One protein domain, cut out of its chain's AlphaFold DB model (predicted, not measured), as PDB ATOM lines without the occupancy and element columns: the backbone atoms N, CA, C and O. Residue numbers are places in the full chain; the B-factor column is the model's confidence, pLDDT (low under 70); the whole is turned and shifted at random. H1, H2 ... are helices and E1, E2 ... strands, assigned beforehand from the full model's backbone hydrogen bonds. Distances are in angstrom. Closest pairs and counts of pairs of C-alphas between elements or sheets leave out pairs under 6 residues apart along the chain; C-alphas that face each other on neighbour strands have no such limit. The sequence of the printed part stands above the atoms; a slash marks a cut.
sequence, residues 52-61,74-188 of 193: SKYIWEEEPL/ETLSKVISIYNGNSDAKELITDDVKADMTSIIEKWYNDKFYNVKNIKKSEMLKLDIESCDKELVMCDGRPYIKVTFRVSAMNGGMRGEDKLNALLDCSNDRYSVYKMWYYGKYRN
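Overview. This is residues 52 to 61 and 74 to 188 of the 193 residues of an uncharacterized protein of Eubacterium sp. CAG:86 (UniProt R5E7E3). A long, twisted and curled sheet of five strands runs the length of the domain, with H3 packed slantwise on E5 and E4 and H1 over E3 near one end. The short H2 packs beside E2 and E3, while H4 and H5 lie towards the other end. The 125 printed residues hold five named helices and five named strands, in the order E1 H1 H2 H3 H4 H5 E2 E3 E4 E5; the class is mixed, helices and strands, in two layers, H1 and H3 on one face of the sheet. The sheet's order is E1 E5 E4 E3 E2, antiparallel throughout. The whole is compact, with a radius of gyration of the C-alphas of 14.7 A, and elongated, spanning 46 by 27 by 27 A.

Arrangement. E1, residues 52 to 56, is an edge strand and the antiparallel neighbour of E5, residues 176 to 187, with N 54 and O 184 2.9 A apart. E2, residues 129 to 139, E3, residues 142 to 151, E4, residues 163 to 169, and E5 form a meander, each strand the antiparallel neighbour of the one before, and each successive pair is a hairpin. Within hydrogen-bond range are N 135 and O 146 of E2 and E3 at 2.9 A, N 147 and O 166 of E3 and E4 at 2.8 A, and N 165 and O 181 of E4 and E5 at 2.9 A. E2 bends by 64 degrees at residue 136 and E5 by 56 degrees at residue 179. H1, residues 74 to 85, is on the sheet at a height of 9.6 A, over E3 and along it at 12 degrees on the local plane; it is only just not over E2, on which 2 of its C-alphas fall. The closest C-alphas of H1 and E3 are those of Leu 76 and Pro 143, 5.9 A apart. H2, residues 89 to 92, is on the sheet at a height of 6.6 A but only just over none of its strands, with 2 C-alphas falling on E3. H3, residues 95 to 110, is on the sheet at a height of 9.5 A, over E5 and E4, slantwise to E5 at 54 degrees on the local plane; the closest C-alphas of H3 and E5, those of Val 97 and Ser 176, are 5.2 A apart. H4, residues 114 to 117, only grazes the sheet with residues 116 to 117. H5, residues 121 to 125, is only just not on the sheet, with 4 pairs of C-alphas within 10 A. H3 touches H5 with residues 102 to 109 alone, the closest C-alphas being those of Thr 102 and Leu 125, 6.6 A apart. In H1, H3 and H5 every O i to N i+4 pair is within hydrogen-bond range; H2 and H4 are too short for such a pair.

Along the chain. E1 begins at C-alpha 52, (-21.288, 18.412, -67.843). H1 is 16.1 A long and H3 22.6 A, from C-alpha 95 at (-38.965, 14.845, -39.331). E2 measures 24.1 A, E3 27.3 A and E4 19.3 A. E5 measures 33.6 A and ends at C-alpha 187, (-22.444, 12.288, -69.632).

Size, cuts and confidence. The C-alphas farthest apart, those of Glu 74 and Asn 188, are 47.8 A apart. Residues 62 to 73 are not printed, and C-alphas 61 and 74 are 22.9 A apart across the cut. The link from E3 to E4 is long, with 11 residues. The mean pLDDT of the printed part is 81.4; under 70 are residue 117 and residues 126 to 131, 151 to 160 and 187 to 188.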
ATOM      1  N   SER A  52     -20.807  17.131 -68.362       72.38
ATOM      2  CA  SER A  52     -21.288  18.412 -67.843       72.38
ATOM      3  C   SER A  52     -21.505  18.305 -66.333       72.38
ATOM      4  O   SER A  52     -22.190  17.390 -65.866       72.38
ATOM      5  N   LYS A  53     -20.940  19.254 -65.576       79.88
ATOM      6  CA  LYS A  53     -21.078  19.375 -64.116       79.88
ATOM      7  C   LYS A  53     -22.033  20.519 -63.780       79.88
ATOM      8  O   LYS A  53     -21.862  21.621 -64.296       79.88
ATOM      9  N   TYR A  54     -22.987  20.265 -62.891       80.81
ATOM     10  CA  TYR A  54     -23.908  21.265 -62.358       80.81
ATOM     11  C   TYR A  54     -23.822  21.279 -60.838       80.81
ATOM     12  O   TYR A  54     -23.792  20.225 -60.203       80.81
ATOM     13  N   ILE A  55     -23.766  22.479 -60.273       84.44
ATOM     14  CA  ILE A  55     -23.791  22.722 -58.835       84.44
ATOM     15  C   ILE A  55     -24.901  23.741 -58.575       84.44
ATOM     16  O   ILE A  55     -24.984  24.741 -59.290       84.44
ATOM     17  N   TRP A  56     -25.740  23.477 -57.576       87.38
ATOM     18  CA  TRP A  56     -26.692  24.447 -57.047       87.38
ATOM     19  C   TRP A  56     -26.482  24.598 -55.546       87.38
ATOM     20  O   TRP A  56     -26.521  23.599 -54.825       87.38
ATOM     21  N   GLU A  57     -26.262  25.845 -55.124       90.50
ATOM     22  CA  GLU A  57     -25.523  26.219 -53.910       90.50
ATOM     23  C   GLU A  57     -24.075  25.719 -53.914       90.50
ATOM     24  O   GLU A  57     -23.774  24.601 -54.328       90.50
ATOM     25  N   GLU A  58     -23.148  26.568 -53.479       88.69
ATOM     26  CA  GLU A  58     -21.733  26.206 -53.429       88.69
ATOM     27  C   GLU A  58     -21.486  25.134 -52.358       88.69
ATOM     28  O   GLU A  58     -21.978  25.230 -51.232       88.69
ATOM     29  N   GLU A  59     -20.712  24.104 -52.711       91.50
ATOM     30  CA  GLU A  59     -20.254  23.110 -51.742       91.50
ATOM     31  C   GLU A  59     -19.382  23.804 -50.684       91.50
ATOM     32  O   GLU A  59     -18.407  24.469 -51.046       91.50
ATOM     33  N   PRO A  60     -19.697  23.674 -49.383       91.62
ATOM     34  CA  PRO A  60     -18.870  24.275 -48.348       91.62
ATOM     35  C   PRO A  60     -17.481  23.633 -48.318       91.62
ATOM     36  O   PRO A  60     -17.322  22.451 -48.607       91.62
ATOM     37  N   LEU A  61     -16.473  24.397 -47.898       92.69
ATOM     38  CA  LEU A  61     -15.171  23.830 -47.563       92.69
ATOM     39  C   LEU A  61     -15.287  23.062 -46.242       92.69
ATOM     40  O   LEU A  61     -15.648  23.642 -45.217       92.69
ATOM     41  N   GLU A  74     -17.010  18.895 -25.806       86.12
ATOM     42  CA  GLU A  74     -18.320  18.269 -25.573       86.12
ATOM     43  C   GLU A  74     -19.174  18.193 -26.852       86.12
ATOM     44  O   GLU A  74     -19.887  17.211 -27.072       86.12
ATOM     45  N   THR A  75     -19.055  19.190 -27.735       86.12
ATOM     46  CA  THR A  75     -19.802  19.236 -28.995       86.12
ATOM     47  C   THR A  75     -19.317  18.145 -29.941       86.12
ATOM     48  O   THR A  75     -20.124  17.360 -30.444       86.12
ATOM     49  N   LEU A  76     -18.003  18.039 -30.140       86.44
ATOM     50  CA  LEU A  76     -17.403  16.989 -30.959       86.44
ATOM     51  C   LEU A  76     -17.701  15.596 -30.389       86.44
ATOM     52  O   LEU A  76     -18.078  14.703 -31.145       86.44
ATOM     53  N   SER A  77     -17.642  15.430 -29.065       87.44
ATOM     54  CA  SER A  77     -17.990  14.168 -28.397       87.44
ATOM     55  C   SER A  77     -19.434  13.745 -28.683       87.44
ATOM     56  O   SER A  77     -19.691  12.586 -29.019       87.44
ATOM     57  N   LYS A  78     -20.384  14.685 -28.601       88.88
ATOM     58  CA  LYS A  78     -21.804  14.426 -28.874       88.88
ATOM     59  C   LYS A  78     -22.040  14.050 -30.336       88.88
ATOM     60  O   LYS A  78     -22.696  13.042 -30.602       88.88
ATOM     61  N   VAL A  79     -21.464  14.798 -31.278       89.38
ATOM     62  CA  VAL A  79     -21.618  14.509 -32.714       89.38
ATOM     63  C   VAL A  79     -20.981  13.162 -33.079       89.38
ATOM     64  O   VAL A  79     -21.603  12.381 -33.797       89.38
ATOM     65  N   ILE A  80     -19.806  12.827 -32.528       88.44
ATOM     66  CA  ILE A  80     -19.175  11.506 -32.705       88.44
ATOM     67  C   ILE A  80     -20.067  10.393 -32.148       88.44
ATOM     68  O   ILE A  80     -20.245   9.368 -32.805       88.44
ATOM     69  N   SER A  81     -20.652  10.577 -30.961       88.75
ATOM     70  CA  SER A  81     -21.559   9.587 -30.371       88.75
ATOM     71  C   SER A  81     -22.779   9.338 -31.259       88.75
ATOM     72  O   SER A  81     -23.170   8.188 -31.452       88.75
ATOM     73  N   ILE A  82     -23.369  10.394 -31.822       89.75
ATOM     74  CA  ILE A  82     -24.503  10.287 -32.748       89.75
ATOM     75  C   ILE A  82     -24.064   9.600 -34.045       89.75
ATOM     76  O   ILE A  82     -24.741   8.687 -34.521       89.75
ATOM     77  N   TYR A  83     -22.911   9.982 -34.596       89.00
ATOM     78  CA  TYR A  83     -22.358   9.353 -35.788       89.00
ATOM     79  C   TYR A  83     -22.108   7.853 -35.569       89.00
ATOM     80  O   TYR A  83     -22.554   7.041 -36.370       89.00
ATOM     81  N   ASN A  84     -21.475   7.445 -34.476       88.38
ATOM     82  CA  ASN A  84     -21.210   6.026 -34.225       88.38
ATOM     83  C   ASN A  84     -22.473   5.241 -33.832       88.38
ATOM     84  O   ASN A  84     -22.559   4.050 -34.118       88.38
ATOM     85  N   GLY A  85     -23.448   5.896 -33.193       87.81
ATOM     86  CA  GLY A  85     -24.685   5.269 -32.727       87.81
ATOM     87  C   GLY A  85     -25.714   4.967 -33.819       87.81
ATOM     88  O   GLY A  85     -26.570   4.117 -33.600       87.81
ATOM     89  N   ASN A  86     -25.629   5.620 -34.982       83.88
ATOM     90  CA  ASN A  86     -26.592   5.449 -36.074       83.88
ATOM     91  C   ASN A  86     -25.931   4.750 -37.258       83.88
ATOM     92  O   ASN A  86     -25.257   5.408 -38.037       83.88
ATOM     93  N   SER A  87     -26.050   3.435 -37.418       77.81
ATOM     94  CA  SER A  87     -25.297   2.738 -38.480       77.81
ATOM     95  C   SER A  87     -25.759   3.111 -39.896       77.81
ATOM     96  O   SER A  87     -24.930   3.214 -40.803       77.81
ATOM     97  N   ASP A  88     -27.054   3.394 -40.063       82.00
ATOM     98  CA  ASP A  88     -27.645   3.865 -41.314       82.00
ATOM     99  C   ASP A  88     -27.852   5.385 -41.247       82.00
ATOM    100  O   ASP A  88     -28.424   5.928 -40.300       82.00
ATOM    101  N   ALA A  89     -27.412   6.095 -42.283       82.25
ATOM    102  CA  ALA A  89     -27.641   7.525 -42.423       82.25
ATOM    103  C   ALA A  89     -29.137   7.893 -42.444       82.25
ATOM    104  O   ALA A  89     -29.481   9.014 -42.075       82.25
ATOM    105  N   LYS A  90     -30.030   6.958 -42.808       82.88
ATOM    106  CA  LYS A  90     -31.491   7.144 -42.739       82.88
ATOM    107  C   LYS A  90     -31.993   7.470 -41.335       82.88
ATOM    108  O   LYS A  90     -32.952   8.226 -41.211       82.88
ATOM    109  N   GLU A  91     -31.349   6.944 -40.294       85.62
ATOM    110  CA  GLU A  91     -31.749   7.174 -38.897       85.62
ATOM    111  C   GLU A  91     -31.536   8.636 -38.472       85.62
ATOM    112  O   GLU A  91     -32.240   9.145 -37.603       85.62
ATOM    113  N   LEU A  92     -30.631   9.351 -39.151       86.75
ATOM    114  CA  LEU A  92     -30.377  10.778 -38.935       86.75
ATOM    115  C   LEU A  92     -31.418  11.682 -39.616       86.75
ATOM    116  O   LEU A  92     -31.450  12.886 -39.362       86.75
ATOM    117  N   ILE A  93     -32.263  11.125 -40.489       86.06
ATOM    118  CA  ILE A  93     -33.254  11.871 -41.272       86.06
ATOM    119  C   ILE A  93     -34.577  11.921 -40.504       86.06
ATOM    120  O   ILE A  93     -35.579  11.293 -40.863       86.06
ATOM    121  N   THR A  94     -34.556  12.672 -39.404       87.25
ATOM    122  CA  THR A  94     -35.728  12.945 -38.566       87.25
ATOM    123  C   THR A  94     -36.742  13.833 -39.294       87.25
ATOM    124  O   THR A  94     -36.461  14.396 -40.355       87.25
ATOM    125  N   ASP A  95     -37.938  13.988 -38.729       87.06
ATOM    126  CA  ASP A  95     -38.965  14.845 -39.331       87.06
ATOM    127  C   ASP A  95     -38.570  16.332 -39.336       87.06
ATOM    128  O   ASP A  95     -38.881  17.029 -40.301       87.06
ATOM    129  N   ASP A  96     -37.802  16.788 -38.341       89.25
ATOM    130  CA  ASP A  96     -37.222  18.139 -38.322       89.25
ATOM    131  C   ASP A  96     -36.236  18.334 -39.487       89.25
ATOM    132  O   ASP A  96     -36.337  19.304 -40.239       89.25
ATOM    133  N   VAL A  97     -35.345  17.361 -39.720       89.81
ATOM    134  CA  VAL A  97     -34.406  17.394 -40.855       89.81
ATOM    135  C   VAL A  97     -35.159  17.400 -42.184       89.81
ATOM    136  O   VAL A  97     -34.837  18.189 -43.072       89.81
ATOM    137  N   LYS A  98     -36.205  16.577 -42.333       88.12
ATOM    138  CA  LYS A  98     -37.043  16.576 -43.546       88.12
ATOM    139  C   LYS A  98     -37.742  17.916 -43.762       88.12
ATOM    140  O   LYS A  98     -37.847  18.359 -44.910       88.12
ATOM    141  N   ALA A  99     -38.227  18.551 -42.696       90.38
ATOM    142  CA  ALA A  99     -38.871  19.857 -42.768       90.38
ATOM    143  C   ALA A  99     -37.881  20.940 -43.230       90.38
ATOM    144  O   ALA A  99     -38.192  21.691 -44.161       90.38
ATOM    145  N   ASP A 100     -36.671  20.959 -42.667       92.44
ATOM    146  CA  ASP A 100     -35.600  21.874 -43.076       92.44
ATOM    147  C   ASP A 100     -35.208  21.667 -44.546       92.44
ATOM    148  O   ASP A 100     -35.197  22.618 -45.334       92.44
ATOM    149  N   MET A 101     -34.953  20.416 -44.949       90.00
ATOM    150  CA  MET A 101     -34.628  20.070 -46.338       90.00
ATOM    151  C   MET A 101     -35.737  20.508 -47.300       90.00
ATOM    152  O   MET A 101     -35.455  21.100 -48.342       90.00
ATOM    153  N   THR A 102     -36.999  20.256 -46.939       90.06
ATOM    154  CA  THR A 102     -38.164  20.672 -47.731       90.06
ATOM    155  C   THR A 102     -38.180  22.185 -47.908       90.06
ATOM    156  O   THR A 102     -38.288  22.661 -49.036       90.06
ATOM    157  N   SER A 103     -37.991  22.947 -46.826       93.00
ATOM    158  CA  SER A 103     -37.953  24.411 -46.886       93.00
ATOM    159  C   SER A 103     -36.849  24.928 -47.815       93.00
ATOM    160  O   SER A 103     -37.079  25.855 -48.596       93.00
ATOM    161  N   ILE A 104     -35.658  24.322 -47.775       93.12
ATOM    162  CA  ILE A 104     -34.539  24.702 -48.648       93.12
ATOM    163  C   ILE A 104     -34.854  24.375 -50.116       93.12
ATOM    164  O   ILE A 104     -34.685  25.237 -50.978       93.12
ATOM    165  N   ILE A 105     -35.373  23.177 -50.407       89.00
ATOM    166  CA  ILE A 105     -35.768  22.785 -51.771       89.00
ATOM    167  C   ILE A 105     -36.826  23.753 -52.317       89.00
ATOM    168  O   ILE A 105     -36.745  24.177 -53.468       89.00
ATOM    169  N   GLU A 106     -37.809  24.146 -51.509       91.06
ATOM    170  CA  GLU A 106     -38.827  25.102 -51.948       91.06
ATOM    171  C   GLU A 106     -38.240  26.466 -52.317       91.06
ATOM    172  O   GLU A 106     -38.625  27.030 -53.345       91.06
ATOM    173  N   LYS A 107     -37.267  26.963 -51.543       92.81
ATOM    174  CA  LYS A 107     -36.531  28.189 -51.884       92.81
ATOM    175  C   LYS A 107     -35.790  28.041 -53.210       92.81
ATOM    176  O   LYS A 107     -35.977  28.870 -54.093       92.81
ATOM    177  N   TRP A 108     -35.058  26.946 -53.409       91.81
ATOM    178  CA  TRP A 108     -34.360  26.676 -54.670       91.81
ATOM    179  C   TRP A 108     -35.288  26.692 -55.884       91.81
ATOM    180  O   TRP A 108     -34.941  27.250 -56.925       91.81
ATOM    181  N   TYR A 109     -36.489  26.122 -55.765       88.56
ATOM    182  CA  TYR A 109     -37.468  26.156 -56.853       88.56
ATOM    183  C   TYR A 109     -37.994  27.562 -57.140       88.56
ATOM    184  O   TYR A 109     -38.152  27.908 -58.314       88.56
ATOM    185  N   ASN A 110     -38.213  28.376 -56.106       90.31
ATOM    186  CA  ASN A 110     -38.558  29.789 -56.274       90.31
ATOM    187  C   ASN A 110     -37.417  30.564 -56.959       90.31
ATOM    188  O   ASN A 110     -37.674  31.408 -57.820       90.31
ATOM    189  N   ASP A 111     -36.171  30.178 -56.682       90.00
ATOM    190  CA  ASP A 111     -34.957  30.748 -57.274       90.00
ATOM    191  C   ASP A 111     -34.564  30.097 -58.612       90.00
ATOM    192  O   ASP A 111     -33.462  30.285 -59.122       90.00
ATOM    193  N   LYS A 112     -35.507  29.398 -59.250       86.38
ATOM    194  CA  LYS A 112     -35.394  28.826 -60.598       86.38
ATOM    195  C   LYS A 112     -34.449  27.626 -60.749       86.38
ATOM    196  O   LYS A 112     -34.002  27.355 -61.867       86.38
ATOM    197  N   PHE A 113     -34.233  26.838 -59.693       82.81
ATOM    198  CA  PHE A 113     -33.497  25.562 -59.753       82.81
ATOM    199  C   PHE A 113     -33.996  24.615 -60.852       82.81
ATOM    200  O   PHE A 113     -33.205  23.920 -61.482       82.81
ATOM    201  N   TYR A 114     -35.298  24.618 -61.151       76.38
ATOM    202  CA  TYR A 114     -35.870  23.794 -62.221       76.38
ATOM    203  C   TYR A 114     -35.174  24.002 -63.582       76.38
ATOM    204  O   TYR A 114     -35.122  23.070 -64.379       76.38
ATOM    205  N   ASN A 115     -34.578  25.173 -63.841       73.94
ATOM    206  CA  ASN A 115     -33.826  25.443 -65.072       73.94
ATOM    207  C   ASN A 115     -32.510  24.664 -65.170       73.94
ATOM    208  O   ASN A 115     -31.973  24.529 -66.267       73.94
ATOM    209  N   VAL A 116     -31.980  24.157 -64.051       70.12
ATOM    210  CA  VAL A 116     -30.745  23.368 -64.040       70.12
ATOM    211  C   VAL A 116     -30.930  22.119 -64.906       70.12
ATOM    212  O   VAL A 116     -30.046  21.831 -65.715       70.12
ATOM    213  N   LYS A 117     -32.086  21.431 -64.807       66.94
ATOM    214  CA  LYS A 117     -32.358  20.171 -65.538       66.94
ATOM    215  C   LYS A 117     -33.827  19.767 -65.754       66.94
ATOM    216  O   LYS A 117     -34.099  18.599 -66.006       66.94
ATOM    217  N   ASN A 118     -34.791  20.683 -65.691       70.50
ATOM    218  CA  ASN A 118     -36.231  20.365 -65.744       70.50
ATOM    219  C   ASN A 118     -36.687  19.357 -64.673       70.50
ATOM    220  O   ASN A 118     -37.711  18.692 -64.832       70.50
ATOM    221  N   ILE A 119     -35.941  19.254 -63.574       75.00
ATOM    222  CA  ILE A 119     -36.297  18.426 -62.426       75.00
ATOM    223  C   ILE A 119     -37.576  18.996 -61.820       75.00
ATOM    224  O   ILE A 119     -37.656  20.204 -61.554       75.00
ATOM    225  N   LYS A 120     -38.573  18.154 -61.542       77.19
ATOM    226  CA  LYS A 120     -39.805  18.612 -60.890       77.19
ATOM    227  C   LYS A 120     -39.625  18.700 -59.381       77.19
ATOM    228  O   LYS A 120     -39.035  17.820 -58.762       77.19
ATOM    229  N   LYS A 121     -40.254  19.707 -58.762       79.19
ATOM    230  CA  LYS A 121     -40.238  19.883 -57.298       79.19
ATOM    231  C   LYS A 121     -40.658  18.611 -56.568       79.19
ATOM    232  O   LYS A 121     -40.018  18.198 -55.612       79.19
ATOM    233  N   SER A 122     -41.710  17.959 -57.058       76.62
ATOM    234  CA  SER A 122     -42.217  16.713 -56.486       76.62
ATOM    235  C   SER A 122     -41.247  15.536 -56.600       76.62
ATOM    236  O   SER A 122     -41.335  14.636 -55.780       76.62
ATOM    237  N   GLU A 123     -40.339  15.513 -57.577       74.62
ATOM    238  CA  GLU A 123     -39.308  14.471 -57.701       74.62
ATOM    239  C   GLU A 123     -38.187  14.702 -56.686       74.62
ATOM    240  O   GLU A 123     -37.746  13.760 -56.038       74.62
ATOM    241  N   MET A 124     -37.789  15.961 -56.479       76.12
ATOM    242  CA  MET A 124     -36.776  16.314 -55.484       76.12
ATOM    243  C   MET A 124     -37.278  16.131 -54.046       76.12
ATOM    244  O   MET A 124     -36.531  15.667 -53.195       76.12
ATOM    245  N   LEU A 125     -38.556  16.430 -53.784       74.06
ATOM    246  CA  LEU A 125     -39.197  16.213 -52.480       74.06
ATOM    247  C   LEU A 125     -39.512  14.743 -52.186       74.06
ATOM    248  O   LEU A 125     -39.715  14.381 -51.032       74.06
ATOM    249  N   LYS A 126     -39.559  13.891 -53.216       69.31
ATOM    250  CA  LYS A 126     -39.773  12.451 -53.049       69.31
ATOM    251  C   LYS A 126     -38.561  11.715 -52.499       69.31
ATOM    252  O   LYS A 126     -38.726  10.518 -52.315       69.31
ATOM    253  N   LEU A 127     -37.427  12.413 -52.273       62.69
ATOM    254  CA  LEU A 127     -36.168  11.940 -51.670       62.69
ATOM    255  C   LEU A 127     -36.192  10.430 -51.471       62.69
ATOM    256  O   LEU A 127     -36.450   9.950 -50.369       62.69
ATOM    257  N   ASP A 128     -36.036   9.689 -52.566       54.69
ATOM    258  CA  ASP A 128     -36.053   8.243 -52.461       54.69
ATOM    259  C   ASP A 128     -34.694   7.883 -51.891       54.69
ATOM    260  O   ASP A 128     -33.676   7.923 -52.584       54.69
ATOM    261  N   ILE A 129     -34.653   7.690 -50.572       57.75
ATOM    262  CA  ILE A 129     -33.433   7.360 -49.851       57.75
ATOM    263  C   ILE A 129     -33.099   5.896 -50.163       57.75
ATOM    264  O   ILE A 129     -33.179   5.016 -49.305       57.75
ATOM    265  N   GLU A 130     -32.768   5.599 -51.418       50.12
ATOM    266  CA  GLU A 130     -32.324   4.270 -51.834       50.12
ATOM    267  C   GLU A 130     -30.933   3.986 -51.259       50.12
ATOM    268  O   GLU A 130     -30.642   2.866 -50.844       50.12
ATOM    269  N   SER A 131     -30.096   5.021 -51.144       57.53
ATOM    270  CA  SER A 131     -28.826   4.973 -50.417       57.53
ATOM    271  C   SER A 131     -28.485   6.349 -49.855       57.53
ATOM    272  O   SER A 131     -28.503   7.348 -50.583       57.53
ATOM    273  N   CYS A 132     -28.187   6.382 -48.558       72.31
ATOM    274  CA  CYS A 132     -27.559   7.522 -47.919       72.31
ATOM    275  C   CYS A 132     -26.192   7.107 -47.400       72.31
ATOM    276  O   CYS A 132     -26.091   6.227 -46.550       72.31
ATOM    277  N   ASP A 133     -25.160   7.770 -47.904       86.31
ATOM    278  CA  ASP A 133     -23.834   7.703 -47.310       86.31
ATOM    279  C   ASP A 133     -23.730   8.796 -46.245       86.31
ATOM    280  O   ASP A 133     -24.368   9.852 -46.357       86.31
ATOM    281  N   LYS A 134     -22.912   8.563 -45.221       90.38
ATOM    282  CA  LYS A 134     -22.605   9.579 -44.221       90.38
ATOM    283  C   LYS A 134     -21.127   9.639 -43.897       90.38
ATOM    284  O   LYS A 134     -20.413   8.646 -43.989       90.38
ATOM    285  N   GLU A 135     -20.706  10.817 -43.477       92.38
ATOM    286  CA  GLU A 135     -19.321  11.143 -43.181       92.38
ATOM    287  C   GLU A 135     -19.298  12.159 -42.039       92.38
ATOM    288  O   GLU A 135     -20.126  13.073 -41.994       92.38
ATOM    289  N   LEU A 136     -18.376  11.993 -41.097       91.69
ATOM    290  CA  LEU A 136     -18.127  13.006 -40.080       91.69
ATOM    291  C   LEU A 136     -17.184  14.054 -40.681       91.69
ATOM    292  O   LEU A 136     -16.124  13.696 -41.190       91.69
ATOM    293  N   VAL A 137     -17.565  15.331 -40.636       93.19
ATOM    294  CA  VAL A 137     -16.784  16.417 -41.248       93.19
ATOM    295  C   VAL A 137     -16.644  17.619 -40.317       93.19
ATOM    296  O   VAL A 137     -17.518  17.883 -39.491       93.19
ATOM    297  N   MET A 138     -15.565  18.379 -40.480       91.75
ATOM    298  CA  MET A 138     -15.379  19.692 -39.866       91.75
ATOM    299  C   MET A 138     -15.633  20.780 -40.907       91.75
ATOM    300  O   MET A 138     -14.949  20.839 -41.925       91.75
ATOM    301  N   CYS A 139     -16.590  21.664 -40.644       91.75
ATOM    302  CA  CYS A 139     -16.902  22.822 -41.482       91.75
ATOM    303  C   CYS A 139     -16.929  24.063 -40.591       91.75
ATOM    304  O   CYS A 139     -17.460  24.010 -39.487       91.75
ATOM    305  N   ASP A 140     -16.339  25.177 -41.027       90.75
ATOM    306  CA  ASP A 140     -16.355  26.443 -40.270       90.75
ATOM    307  C   ASP A 140     -15.921  26.301 -38.785       90.75
ATOM    308  O   ASP A 140     -16.420  26.990 -37.894       90.75
ATOM    309  N   GLY A 141     -14.989  25.377 -38.509       87.88
ATOM    310  CA  GLY A 141     -14.475  25.094 -37.163       87.88
ATOM    311  C   GLY A 141     -15.406  24.277 -36.258       87.88
ATOM    312  O   GLY A 141     -15.160  24.218 -35.057       87.88
ATOM    313  N   ARG A 142     -16.464  23.659 -36.799       89.38
ATOM    314  CA  ARG A 142     -17.440  22.856 -36.045       89.38
ATOM    315  C   ARG A 142     -17.668  21.477 -36.675       89.38
ATOM    316  O   ARG A 142     -17.567  21.354 -37.898       89.38
ATOM    317  N   PRO A 143     -17.999  20.456 -35.864       91.06
ATOM    318  CA  PRO A 143     -18.305  19.125 -36.362       91.06
ATOM    319  C   PRO A 143     -19.737  19.031 -36.879       91.06
ATOM    320  O   PRO A 143     -20.682  19.478 -36.228       91.06
ATOM    321  N   TYR A 144     -19.891  18.374 -38.021       93.25
ATOM    322  CA  TYR A 144     -21.172  18.067 -38.645       93.25
ATOM    323  C   TYR A 144     -21.182  16.621 -39.124       93.25
ATOM    324  O   TYR A 144     -20.136  16.031 -39.406       93.25
ATOM    325  N   ILE A 145     -22.381  16.065 -39.282       92.94
ATOM    326  CA  ILE A 145     -22.551  14.828 -40.043       92.94
ATOM    327  C   ILE A 145     -22.986  15.218 -41.447       92.94
ATOM    328  O   ILE A 145     -24.081  15.742 -41.651       92.94
ATOM    329  N   LYS A 146     -22.125  14.971 -42.428       93.62
ATOM    330  CA  LYS A 146     -22.491  15.084 -43.832       93.62
ATOM    331  C   LYS A 146     -23.300  13.857 -44.218       93.62
ATOM    332  O   LYS A 146     -22.841  12.735 -44.030       93.62
ATOM    333  N   VAL A 147     -24.470  14.072 -44.797       90.81
ATOM    334  CA  VAL A 147     -25.299  13.028 -45.404       90.81
ATOM    335  C   VAL A 147     -25.395  13.268 -46.906       90.81
ATOM    336  O   VAL A 147     -25.603  14.395 -47.359       90.81
ATOM    337  N   THR A 148     -25.208  12.209 -47.687       88.94
ATOM    338  CA  THR A 148     -25.265  12.239 -49.152       88.94
ATOM    339  C   THR A 148     -26.422  11.372 -49.615       88.94
ATOM    340  O   THR A 148     -26.391  10.160 -49.430       88.94
ATOM    341  N   PHE A 149     -27.425  11.976 -50.238       82.00
ATOM    342  CA  PHE A 149     -28.573  11.293 -50.819       82.00
ATOM    343  C   PHE A 149     -28.329  11.071 -52.310       82.00
ATOM    344  O   PHE A 149     -28.014  12.017 -53.040       82.00
ATOM    345  N   ARG A 150     -28.526   9.838 -52.783       75.94
ATOM    346  CA  ARG A 150     -28.671   9.587 -54.223       75.94
ATOM    347  C   ARG A 150     -30.106   9.860 -54.631       75.94
ATOM    348  O   ARG A 150     -31.020   9.352 -53.994       75.94
ATOM    349  N   VAL A 151     -30.305  10.651 -55.682       69.62
ATOM    350  CA  VAL A 151     -31.660  10.969 -56.147       69.62
ATOM    351  C   VAL A 151     -32.032  10.074 -57.325       69.62
ATOM    352  O   VAL A 151     -31.643  10.320 -58.464       69.62
ATOM    353  N   SER A 152     -32.821   9.037 -57.053       57.16
ATOM    354  CA  SER A 152     -33.229   8.019 -58.034       57.16
ATOM    355  C   SER A 152     -34.200   8.552 -59.094       57.16
ATOM    356  O   SER A 152     -34.210   8.097 -60.238       57.16
ATOM    357  N   ALA A 153     -35.004   9.557 -58.733       52.56
ATOM    358  CA  ALA A 153     -36.174   9.987 -59.499       52.56
ATOM    359  C   ALA A 153     -35.900  10.965 -60.662       52.56
ATOM    360  O   ALA A 153     -36.839  11.335 -61.361       52.56
ATOM    361  N   MET A 154     -34.654  11.393 -60.900       52.03
ATOM    362  CA  MET A 154     -34.356  12.437 -61.905       52.03
ATOM    363  C   MET A 154     -33.954  11.895 -63.286       52.03
ATOM    364  O   MET A 154     -33.689  12.657 -64.215       52.03
ATOM    365  N   ASN A 155     -33.943  10.574 -63.464       50.47
ATOM    366  CA  ASN A 155     -33.464   9.952 -64.693       50.47
ATOM    367  C   ASN A 155     -34.610   9.695 -65.678       50.47
ATOM    368  O   ASN A 155     -34.997   8.557 -65.933       50.47
ATOM    369  N   GLY A 156     -35.095  10.765 -66.317       46.50
ATOM    370  CA  GLY A 156     -35.896  10.709 -67.549       46.50
ATOM    371  C   GLY A 156     -35.120  10.162 -68.764       46.50
ATOM    372  O   GLY A 156     -35.217  10.710 -69.856       46.50
ATOM    373  N   GLY A 157     -34.300   9.120 -68.574       43.94
ATOM    374  CA  GLY A 157     -33.477   8.478 -69.604       43.94
ATOM    375  C   GLY A 157     -31.985   8.843 -69.599       43.94
ATOM    376  O   GLY A 157     -31.208   8.178 -70.280       43.94
ATOM    377  N   MET A 158     -31.539   9.832 -68.818       44.25
ATOM    378  CA  MET A 158     -30.104  10.082 -68.605       44.25
ATOM    379  C   MET A 158     -29.624   9.299 -67.383       44.25
ATOM    380  O   MET A 158     -30.319   9.261 -66.387       44.25
ATOM    381  N   ARG A 159     -28.459   8.646 -67.437       52.78
ATOM    382  CA  ARG A 159     -27.830   8.028 -66.253       52.78
ATOM    383  C   ARG A 159     -27.122   9.122 -65.441       52.78
ATOM    384  O   ARG A 159     -25.927   9.326 -65.641       52.78
ATOM    385  N   GLY A 160     -27.861   9.869 -64.619       59.88
ATOM    386  CA  GLY A 160     -27.304  10.886 -63.720       59.88
ATOM    387  C   GLY A 160     -26.810  10.278 -62.406       59.88
ATOM    388  O   GLY A 160     -27.503   9.457 -61.807       59.88
ATOM    389  N   GLU A 161     -25.611  10.671 -61.966       71.75
ATOM    390  CA  GLU A 161     -25.079  10.410 -60.614       71.75
ATOM    391  C   GLU A 161     -25.423  11.586 -59.688       71.75
ATOM    392  O   GLU A 161     -24.553  12.161 -59.030       71.75
ATOM    393  N   ASP A 162     -26.689  11.993 -59.702       79.00
ATOM    394  CA  ASP A 162     -27.139  13.186 -59.000       79.00
ATOM    395  C   ASP A 162     -27.124  12.947 -57.490       79.00
ATOM    396  O   ASP A 162     -27.634  11.942 -56.977       79.00
ATOM    397  N   LYS A 163     -26.513  13.892 -56.780       84.31
ATOM    398  CA  LYS A 163     -26.335  13.856 -55.334       84.31
ATOM    399  C   LYS A 163     -26.925  15.107 -54.720       84.31
ATOM    400  O   LYS A 163     -26.597  16.225 -55.119       84.31
ATOM    401  N   LEU A 164     -27.737  14.904 -53.698       87.62
ATOM    402  CA  LEU A 164     -28.053  15.945 -52.735       87.62
ATOM    403  C   LEU A 164     -27.161  15.718 -51.520       87.62
ATOM    404  O   LEU A 164     -27.041  14.592 -51.048       87.62
ATOM    405  N   ASN A 165     -26.521  16.761 -51.018       91.31
ATOM    406  CA  ASN A 165     -25.687  16.672 -49.828       91.31
ATOM    407  C   ASN A 165     -26.221  17.648 -48.788       91.31
ATOM    408  O   ASN A 165     -26.611  18.762 -49.144       91.31
ATOM    409  N   ALA A 166     -26.204  17.250 -47.522       92.88
ATOM    410  CA  ALA A 166     -26.532  18.122 -46.406       92.88
ATOM    411  C   ALA A 166     -25.513  17.956 -45.276       92.88
ATOM    412  O   ALA A 166     -25.071  16.844 -44.994       92.88
ATOM    413  N   LEU A 167     -25.160  19.059 -44.619       95.06
ATOM    414  CA  LEU A 167     -24.482  19.051 -43.326       95.06
ATOM    415  C   LEU A 167     -25.540  19.134 -42.234       95.06
ATOM    416  O   LEU A 167     -26.288  20.111 -42.171       95.06
ATOM    417  N   LEU A 168     -25.594  18.113 -41.387       93.88
ATOM    418  CA  LEU A 168     -26.487  18.063 -40.242       93.88
ATOM    419  C   LEU A 168     -25.770  18.614 -39.014       93.88
ATOM    420  O   LEU A 168     -24.699  18.125 -38.639       93.88
ATOM    421  N   ASP A 169     -26.374  19.625 -38.396       92.31
ATOM    422  CA  ASP A 169     -25.997  20.074 -37.064       92.31
ATOM    423  C   ASP A 169     -26.710  19.192 -36.034       92.31
ATOM    424  O   ASP A 169     -27.938  19.215 -35.909       92.31
ATOM    425  N   CYS A 170     -25.910  18.396 -35.326       86.75
ATOM    426  CA  CYS A 170     -26.346  17.479 -34.273       86.75
ATOM    427  C   CYS A 170     -25.803  17.890 -32.891       86.75
ATOM    428  O   CYS A 170     -25.806  17.089 -31.955       86.75
ATOM    429  N   SER A 171     -25.282  19.115 -32.761       78.19
ATOM    430  CA  SER A 171     -24.697  19.611 -31.508       78.19
ATOM    431  C   SER A 171     -25.752  19.837 -30.418       78.19
ATOM    432  O   SER A 171     -25.502  19.633 -29.229       78.19
ATOM    433  N   ASN A 172     -26.971  20.187 -30.817       74.81
ATOM    434  CA  ASN A 172     -28.085  20.440 -29.911       74.81
ATOM    435  C   ASN A 172     -28.991  19.210 -29.780       74.81
ATOM    436  O   ASN A 172     -28.805  18.194 -30.442       74.81
ATOM    437  N   ASP A 173     -30.004  19.294 -28.921       74.56
ATOM    438  CA  ASP A 173     -31.007  18.225 -28.757       74.56
ATOM    439  C   ASP A 173     -31.970  18.116 -29.952       74.56
ATOM    440  O   ASP A 173     -32.915  17.330 -29.937       74.56
ATOM    441  N   ARG A 174     -31.735  18.919 -30.995       71.81
ATOM    442  CA  ARG A 174     -32.448  18.893 -32.267       71.81
ATOM    443  C   ARG A 174     -31.464  18.737 -33.410       71.81
ATOM    444  O   ARG A 174     -30.402  19.355 -33.411       71.81
ATOM    445  N   TYR A 175     -31.879  17.939 -34.382       86.94
ATOM    446  CA  TYR A 175     -31.180  17.711 -35.635       86.94
ATOM    447  C   TYR A 175     -31.691  18.756 -36.621       86.94
ATOM    448  O   TYR A 175     -32.902  18.893 -36.782       86.94
ATOM    449  N   SER A 176     -30.790  19.498 -37.254       92.06
ATOM    450  CA  SER A 176     -31.165  20.526 -38.233       92.06
ATOM    451  C   SER A 176     -30.206  20.544 -39.412       92.06
ATOM    452  O   SER A 176     -29.070  20.069 -39.312       92.06
ATOM    453  N   VAL A 177     -30.659  21.082 -40.543       93.69
ATOM    454  CA  VAL A 177     -29.810  21.227 -41.732       93.69
ATOM    455  C   VAL A 177     -29.051  22.547 -41.660       93.69
ATOM    456  O   VAL A 177     -29.638  23.621 -41.770       93.69
ATOM    457  N   TYR A 178     -27.725  22.472 -41.534       94.56
ATOM    458  CA  TYR A 178     -26.859  23.650 -41.548       94.56
ATOM    459  C   TYR A 178     -26.674  24.207 -42.966       94.56
ATOM    460  O   TYR A 178     -26.921  25.384 -43.226       94.56
ATOM    461  N   LYS A 179     -26.236  23.352 -43.895       94.62
ATOM    462  CA  LYS A 179     -26.021  23.677 -45.312       94.62
ATOM    463  C   LYS A 179     -26.485  22.508 -46.167       94.62
ATOM    464  O   LYS A 179     -26.315  21.358 -45.773       94.62
ATOM    465  N   MET A 180     -27.024  22.801 -47.344       93.75
ATOM    466  CA  MET A 180     -27.426  21.801 -48.327       93.75
ATOM    467  C   MET A 180     -26.994  22.266 -49.713       93.75
ATOM    468  O   MET A 180     -27.025  23.462 -49.985       93.75
ATOM    469  N   TRP A 181     -26.580  21.338 -50.570       92.81
ATOM    470  CA  TRP A 181     -26.207  21.634 -51.951       92.81
ATOM    471  C   TRP A 181     -26.504  20.450 -52.859       92.81
ATOM    472  O   TRP A 181     -26.532  19.288 -52.434       92.81
ATOM    473  N   TYR A 182     -26.726  20.756 -54.129       88.69
ATOM    474  CA  TYR A 182     -26.995  19.768 -55.158       88.69
ATOM    475  C   TYR A 182     -25.831  19.687 -56.143       88.69
ATOM    476  O   TYR A 182     -25.294  20.699 -56.598       88.69
ATOM    477  N   TYR A 183     -25.473  18.458 -56.495       85.94
ATOM    478  CA  TYR A 183     -24.451  18.136 -57.475       85.94
ATOM    479  C   TYR A 183     -25.031  17.199 -58.535       85.94
ATOM    480  O   TYR A 183     -25.472  16.096 -58.217       85.94
ATOM    481  N   GLY A 184     -24.979  17.623 -59.795       80.56
ATOM    482  CA  GLY A 184     -25.363  16.812 -60.950       80.56
ATOM    483  C   GLY A 184     -24.172  16.579 -61.875       80.56
ATOM    484  O   GLY A 184     -23.478  17.528 -62.262       80.56
ATOM    485  N   LYS A 185     -23.938  15.319 -62.258       74.94
ATOM    486  CA  LYS A 185     -22.906  14.940 -63.234       74.94
ATOM    487  C   LYS A 185     -23.538  14.170 -64.382       74.94
ATOM    488  O   LYS A 185     -24.074  13.080 -64.191       74.94
ATOM    489  N   TYR A 186     -23.411  14.715 -65.589       70.00
ATOM    490  CA  TYR A 186     -24.059  14.160 -66.772       70.00
ATOM    491  C   TYR A 186     -23.038  13.838 -67.841       70.00
ATOM    492  O   TYR A 186     -22.216  14.675 -68.207       70.00
ATOM    493  N   ARG A 187     -23.132  12.633 -68.392       62.31
ATOM    494  CA  ARG A 187     -22.444  12.288 -69.632       62.31
ATOM    495  C   ARG A 187     -23.328  12.716 -70.791       62.31
ATOM    496  O   ARG A 187     -24.427  12.184 -70.933       62.31
ATOM    497  N   ASN A 188     -22.848  13.628 -71.634       58.69
ATOM    498  CA  ASN A 188     -23.515  13.882 -72.905       58.69
ATOM    499  C   ASN A 188     -23.344  12.632 -73.771       58.69
ATOM    500  O   ASN A 188     -22.266  12.357 -74.298       58.69
TER     501      ASN A 188